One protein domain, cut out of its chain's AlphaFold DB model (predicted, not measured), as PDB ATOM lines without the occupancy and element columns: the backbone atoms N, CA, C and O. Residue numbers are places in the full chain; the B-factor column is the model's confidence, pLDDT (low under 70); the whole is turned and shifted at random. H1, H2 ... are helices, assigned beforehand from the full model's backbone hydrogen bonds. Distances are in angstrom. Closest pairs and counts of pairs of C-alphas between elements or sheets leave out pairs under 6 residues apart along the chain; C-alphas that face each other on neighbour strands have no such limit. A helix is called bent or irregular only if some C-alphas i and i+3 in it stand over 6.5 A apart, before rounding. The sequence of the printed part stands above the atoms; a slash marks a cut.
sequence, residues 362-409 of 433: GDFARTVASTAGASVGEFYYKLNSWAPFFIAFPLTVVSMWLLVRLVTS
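AT A GLANCE: This is residues 362 to 409 of the 433 residues of an uncharacterized protein of Taenia asiatica (UniProt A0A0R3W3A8). Two long helices, H1 and H2, meet near their ends as an open V, with the tight link at the corner and the two far ends standing wide of each other. Away from the corner the arms stick out freely, with residues 362 to 379 of H1 and residues 397 to 409 of H2. The printed part has 48 residues with two named helices, H1 then H2 along the chain, and no named strand; the class is all helix. It is loose, with a radius of gyration of the C-alphas of 13.2 A, and flat, spanning 35 by 30 by 11 A.

IN THESE COORDINATES: H1, the longest helix, takes in residues 362 to 384 and measures 31.4 A from first to last C-alpha. It begins with C-alpha 362 at (-61.545, 46.337, 17.116) and ends with C-alpha 384 at (-85.768, 35.236, 0.587). H2 takes in residues 389 to 409 and measures 30.1 A, ending with C-alpha 409 at (-87.691, 39.054, 30.476). H2 is neither bent nor irregular, but only just: C-alphas 391 and 394 are 6.0 A apart.

HOW THE PARTS SIT: H1 and H2 only just touch, with 3 pairs of C-alphas within 8 A. The closest C-alphas of the two are those of Asn 384 and Ala 392, 6.4 A apart. H1 touches H2 with residues 380 to 384 alone, and H2 touches H1 with residue 392 alone. Their lines stand at a steep tilt of 50 degrees, and they run opposite ways. Their centres are 16.8 A apart. Every O i to N i+4 pair is within hydrogen-bond range in H1, and 16 of 17 are in H2.

THE WHOLE: The two C-alphas farthest apart are those of Gly 362 and Pro 388, at 35.7 A, while the first and last printed C-alphas are 30.3 A apart. The printed part has no cut. The link from H1 to H2, 4 residues, is tight. The mean pLDDT of the printed part is 80.8; residues 408 to 409 of this predicted model are under 70.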
ATOM      1  N   GLY A 362     -61.090  46.100  18.486       90.06
ATOM      2  CA  GLY A 362     -61.545  46.337  17.116       90.06
ATOM      3  C   GLY A 362     -61.434  45.102  16.220       90.06
ATOM      4  O   GLY A 362     -62.361  44.813  15.466       90.06
ATOM      5  N   ASP A 363     -60.351  44.337  16.331       88.06
ATOM      6  CA  ASP A 363     -60.139  43.106  15.566       88.06
ATOM      7  C   ASP A 363     -61.062  41.979  16.051       88.06
ATOM      8  O   ASP A 363     -61.662  41.272  15.232       88.06
ATOM      9  N   PHE A 364     -61.281  41.875  17.367       88.19
ATOM     10  CA  PHE A 364     -62.317  41.012  17.934       88.19
ATOM     11  C   PHE A 364     -63.709  41.398  17.415       88.19
ATOM     12  O   PHE A 364     -64.420  40.552  16.871       88.19
ATOM     13  N   ALA A 365     -64.081  42.680  17.505       90.31
ATOM     14  CA  ALA A 365     -65.367  43.174  17.025       90.31
ATOM     15  C   ALA A 365     -65.550  42.938  15.518       90.31
ATOM     16  O   ALA A 365     -66.623  42.504  15.107       90.31
ATOM     17  N   ARG A 366     -64.510  43.140  14.696       90.69
ATOM     18  CA  ARG A 366     -64.549  42.863  13.250       90.69
ATOM     19  C   ARG A 366     -64.749  41.375  12.964       90.69
ATOM     20  O   ARG A 366     -65.517  41.043  12.069       90.69
ATOM     21  N   THR A 367     -64.108  40.492  13.730       89.00
ATOM     22  CA  THR A 367     -64.216  39.030  13.559       89.00
ATOM     23  C   THR A 367     -65.584  38.499  13.996       89.00
ATOM     24  O   THR A 367     -66.180  37.660  13.320       89.00
ATOM     25  N   VAL A 368     -66.139  39.027  15.091       89.44
ATOM     26  CA  VAL A 368     -67.514  38.720  15.517       89.44
ATOM     27  C   VAL A 368     -68.528  39.289  14.521       89.44
ATOM     28  O   VAL A 368     -69.460  38.590  14.134       89.44
ATOM     29  N   ALA A 369     -68.338  40.521  14.045       89.06
ATOM     30  CA  ALA A 369     -69.232  41.145  13.072       89.06
ATOM     31  C   ALA A 369     -69.184  40.468  11.692       89.06
ATOM     32  O   ALA A 369     -70.223  40.367  11.047       89.06
ATOM     33  N   SER A 370     -68.028  39.969  11.238       91.19
ATOM     34  CA  SER A 370     -67.926  39.252   9.961       91.19
ATOM     35  C   SER A 370     -68.559  37.859  10.028       91.19
ATOM     36  O   SER A 370     -69.304  37.489   9.125       91.19
ATOM     37  N   THR A 371     -68.346  37.111  11.114       89.81
ATOM     38  CA  THR A 371     -68.954  35.780  11.315       89.81
ATOM     39  C   THR A 371     -70.465  35.855  11.574       89.81
ATOM     40  O   THR A 371     -71.237  35.085  10.993       89.81
ATOM     41  N   ALA A 372     -70.923  36.822  12.374       85.56
ATOM     42  CA  ALA A 372     -72.348  37.095  12.553       85.56
ATOM     43  C   ALA A 372     -72.986  37.655  11.271       85.56
ATOM     44  O   ALA A 372     -74.071  37.229  10.890       85.56
ATOM     45  N   GLY A 373     -72.302  38.554  10.559       86.69
ATOM     46  CA  GLY A 373     -72.768  39.110   9.287       86.69
ATOM     47  C   GLY A 373     -72.918  38.048   8.198       86.69
ATOM     48  O   GLY A 373     -73.927  38.039   7.498       86.69
ATOM     49  N   ALA A 374     -71.972  37.108   8.099       89.12
ATOM     50  CA  ALA A 374     -72.043  35.989   7.163       89.12
ATOM     51  C   ALA A 374     -73.219  35.047   7.472       89.12
ATOM     52  O   ALA A 374     -73.991  34.728   6.572       89.12
ATOM     53  N   SER A 375     -73.405  34.651   8.737       87.25
ATOM     54  CA  SER A 375     -74.506  33.749   9.120       87.25
ATOM     55  C   SER A 375     -75.887  34.409   9.010       87.25
ATOM     56  O   SER A 375     -76.833  33.778   8.540       87.25
ATOM     57  N   VAL A 376     -76.005  35.699   9.348       83.44
ATOM     58  CA  VAL A 376     -77.221  36.491   9.098       83.44
ATOM     59  C   VAL A 376     -77.479  36.635   7.594       83.44
ATOM     60  O   VAL A 376     -78.615  36.460   7.158       83.44
ATOM     61  N   GLY A 377     -76.445  36.892   6.787       84.44
ATOM     62  CA  GLY A 377     -76.551  36.967   5.327       84.44
ATOM     63  C   GLY A 377     -77.033  35.658   4.695       84.44
ATOM     64  O   GLY A 377     -77.961  35.674   3.889       84.44
ATOM     65  N   GLU A 378     -76.472  34.519   5.108       86.94
ATOM     66  CA  GLU A 378     -76.896  33.192   4.646       86.94
ATOM     67  C   GLU A 378     -78.345  32.874   5.057       86.94
ATOM     68  O   GLU A 378     -79.123  32.350   4.256       86.94
ATOM     69  N   PHE A 379     -78.737  33.241   6.283       83.38
ATOM     70  CA  PHE A 379     -80.116  33.111   6.751       83.38
ATOM     71  C   PHE A 379     -81.088  33.928   5.888       83.38
ATOM     72  O   PHE A 379     -82.082  33.381   5.414       83.38
ATOM     73  N   TYR A 380     -80.795  35.206   5.621       77.12
ATOM     74  CA  TYR A 380     -81.637  36.041   4.755       77.12
ATOM     75  C   TYR A 380     -81.683  35.537   3.309       77.12
ATOM     76  O   TYR A 380     -82.748  35.579   2.697       77.12
ATOM     77  N   TYR A 381     -80.572  35.022   2.775       83.62
ATOM     78  CA  TYR A 381     -80.527  34.410   1.446       83.62
ATOM     79  C   TYR A 381     -81.488  33.212   1.348       83.62
ATOM     80  O   TYR A 381     -82.329  33.164   0.450       83.62
ATOM     81  N   LYS A 382     -81.442  32.296   2.327       84.19
ATOM     82  CA  LYS A 382     -82.350  31.137   2.413       84.19
ATOM     83  C   LYS A 382     -83.807  31.531   2.692       84.19
ATOM     84  O   LYS A 382     -84.723  30.901   2.165       84.19
ATOM     85  N   LEU A 383     -84.041  32.585   3.473       79.56
ATOM     86  CA  LEU A 383     -85.389  33.081   3.766       79.56
ATOM     87  C   LEU A 383     -86.036  33.720   2.525       79.56
ATOM     88  O   LEU A 383     -87.184  33.418   2.208       79.56
ATOM     89  N   ASN A 384     -85.285  34.542   1.784       77.56
ATOM     90  CA  ASN A 384     -85.768  35.236   0.587       77.56
ATOM     91  C   ASN A 384     -85.923  34.309  -0.639       77.56
ATOM     92  O   ASN A 384     -86.613  34.668  -1.589       77.56
ATOM     93  N   SER A 385     -85.324  33.110  -0.623       80.38
ATOM     94  CA  SER A 385     -85.624  32.060  -1.611       80.38
ATOM     95  C   SER A 385     -86.944  31.321  -1.355       80.38
ATOM     96  O   SER A 385     -87.454  30.674  -2.265       80.38
ATOM     97  N   TRP A 386     -87.495  31.398  -0.136       78.38
ATOM     98  CA  TRP A 386     -88.731  30.700   0.245       78.38
ATOM     99  C   TRP A 386     -89.937  31.640   0.392       78.38
ATOM    100  O   TRP A 386     -91.064  31.244   0.108       78.38
ATOM    101  N   ALA A 387     -89.710  32.895   0.792       76.31
ATOM    102  CA  ALA A 387     -90.739  33.924   0.906       76.31
ATOM    103  C   ALA A 387     -90.296  35.231   0.220       76.31
ATOM    104  O   ALA A 387     -89.142  35.632   0.377       76.31
ATOM    105  N   PRO A 388     -91.189  35.942  -0.496       77.50
ATOM    106  CA  PRO A 388     -90.847  37.213  -1.127       77.50
ATOM    107  C   PRO A 388     -90.460  38.278  -0.089       77.50
ATOM    108  O   PRO A 388     -91.015  38.328   1.012       77.50
ATOM    109  N   PHE A 389     -89.544  39.172  -0.476       71.12
ATOM    110  CA  PHE A 389     -88.901  40.181   0.381       71.12
ATOM    111  C   PHE A 389     -89.854  40.940   1.327       71.12
ATOM    112  O   PHE A 389     -89.549  41.125   2.507       71.12
ATOM    113  N   PHE A 390     -91.039  41.317   0.832       77.56
ATOM    114  CA  PHE A 390     -92.071  42.046   1.582       77.56
ATOM    115  C   PHE A 390     -92.633  41.281   2.796       77.56
ATOM    116  O   PHE A 390     -93.144  41.906   3.720       77.56
ATOM    117  N   ILE A 391     -92.529  39.947   2.810       75.12
ATOM    118  CA  ILE A 391     -92.932  39.076   3.926       75.12
ATOM    119  C   ILE A 391     -91.721  38.749   4.814       75.12
ATOM    120  O   ILE A 391     -91.837  38.724   6.038       75.12
ATOM    121  N   ALA A 392     -90.544  38.546   4.214       70.44
ATOM    122  CA  ALA A 392     -89.320  38.219   4.943       70.44
ATOM    123  C   ALA A 392     -88.896  39.337   5.919       70.44
ATOM    124  O   ALA A 392     -88.605  39.058   7.082       70.44
ATOM    125  N   PHE A 393     -88.910  40.601   5.480       77.56
ATOM    126  CA  PHE A 393     -88.476  41.748   6.289       77.56
ATOM    127  C   PHE A 393     -89.291  41.976   7.586       77.56
ATOM    128  O   PHE A 393     -88.683  42.063   8.655       77.56
ATOM    129  N   PRO A 394     -90.641  42.044   7.581       80.50
ATOM    130  CA  PRO A 394     -91.394  42.179   8.831       80.50
ATOM    131  C   PRO A 394     -91.220  40.964   9.756       80.50
ATOM    132  O   PRO A 394     -91.184  41.127  10.977       80.50
ATOM    133  N   LEU A 395     -91.047  39.758   9.205       75.62
ATOM    134  CA  LEU A 395     -90.878  38.536   9.993       75.62
ATOM    135  C   LEU A 395     -89.540  38.512  10.758       75.62
ATOM    136  O   LEU A 395     -89.496  38.083  11.913       75.62
ATOM    137  N   THR A 396     -88.459  39.042  10.177       74.88
ATOM    138  CA  THR A 396     -87.174  39.175  10.885       74.88
ATOM    139  C   THR A 396     -87.164  40.308  11.908       74.88
ATOM    140  O   THR A 396     -86.561  40.145  12.970       74.88
ATOM    141  N   VAL A 397     -87.883  41.411  11.663       81.56
ATOM    142  CA  VAL A 397     -88.098  42.474  12.664       81.56
ATOM    143  C   VAL A 397     -88.854  41.930  13.883       81.56
ATOM    144  O   VAL A 397     -88.436  42.167  15.018       81.56
ATOM    145  N   VAL A 398     -89.909  41.132  13.672       82.44
ATOM    146  CA  VAL A 398     -90.641  40.449  14.755       82.44
ATOM    147  C   VAL A 398     -89.742  39.451  15.495       82.44
ATOM    148  O   VAL A 398     -89.735  39.439  16.726       82.44
ATOM    149  N   SER A 399     -88.929  38.666  14.780       76.31
ATOM    150  CA  SER A 399     -87.976  37.723  15.387       76.31
ATOM    151  C   SER A 399     -86.936  38.426  16.277       76.31
ATOM    152  O   SER A 399     -86.765  38.066  17.443       76.31
ATOM    153  N   MET A 400     -86.309  39.503  15.786       78.06
ATOM    154  CA  MET A 400     -85.378  40.322  16.576       78.06
ATOM    155  C   MET A 400     -86.053  40.945  17.806       78.06
ATOM    156  O   MET A 400     -85.487  40.934  18.900       78.06
ATOM    157  N   TRP A 401     -87.285  41.441  17.661       83.81
ATOM    158  CA  TRP A 401     -88.059  41.989  18.777       83.81
ATOM    159  C   TRP A 401     -88.364  40.930  19.851       83.81
ATOM    160  O   TRP A 401     -88.229  41.210  21.047       83.81
ATOM    161  N   LEU A 402     -88.699  39.699  19.445       79.75
ATOM    162  CA  LEU A 402     -88.902  38.564  20.352       79.75
ATOM    163  C   LEU A 402     -87.609  38.152  21.073       79.75
ATOM    164  O   LEU A 402     -87.642  37.914  22.280       79.75
ATOM    165  N   LEU A 403     -86.462  38.134  20.385       75.94
ATOM    166  CA  LEU A 403     -85.161  37.837  20.999       75.94
ATOM    167  C   LEU A 403     -84.783  38.883  22.064       75.94
ATOM    168  O   LEU A 403     -84.402  38.525  23.182       75.94
ATOM    169  N   VAL A 404     -84.969  40.175  21.776       77.94
ATOM    170  CA  VAL A 404     -84.741  41.262  22.750       77.94
ATOM    171  C   VAL A 404     -85.715  41.170  23.936       77.94
ATOM    172  O   VAL A 404     -85.315  41.379  25.086       77.94
ATOM    173  N   ARG A 405     -86.981  40.796  23.699       77.06
ATOM    174  CA  ARG A 405     -87.981  40.524  24.751       77.06
ATOM    175  C   ARG A 405     -87.594  39.334  25.639       77.06
ATOM    176  O   ARG A 405     -87.731  39.433  26.856       77.06
ATOM    177  N   LEU A 406     -87.069  38.248  25.071       71.31
ATOM    178  CA  LEU A 406     -86.608  37.068  25.814       71.31
ATOM    179  C   LEU A 406     -85.431  37.401  26.742       71.31
ATOM    180  O   LEU A 406     -85.479  37.095  27.936       71.31
ATOM    181  N   VAL A 407     -84.414  38.099  26.227       70.94
ATOM    182  CA  VAL A 407     -83.225  38.499  27.006       70.94
ATOM    183  C   VAL A 407     -83.581  39.478  28.134       70.94
ATOM    184  O   VAL A 407     -83.018  39.402  29.227       70.94
ATOM    185  N   THR A 408     -84.535  40.385  27.904       64.88
ATOM    186  CA  THR A 408     -84.985  41.349  28.925       64.88
ATOM    187  C   THR A 408     -85.943  40.735  29.954       64.88
ATOM    188  O   THR A 408     -85.917  41.134  31.120       64.88
ATOM    189  N   SER A 409     -86.742  39.730  29.577       60.00
ATOM    190  CA  SER A 409     -87.691  39.054  30.476       60.00
ATOM    191  C   SER A 409     -87.008  38.268  31.604       60.00
ATOM    192  O   SER A 409     -87.480  38.307  32.741       60.00
TER     193      SER A 409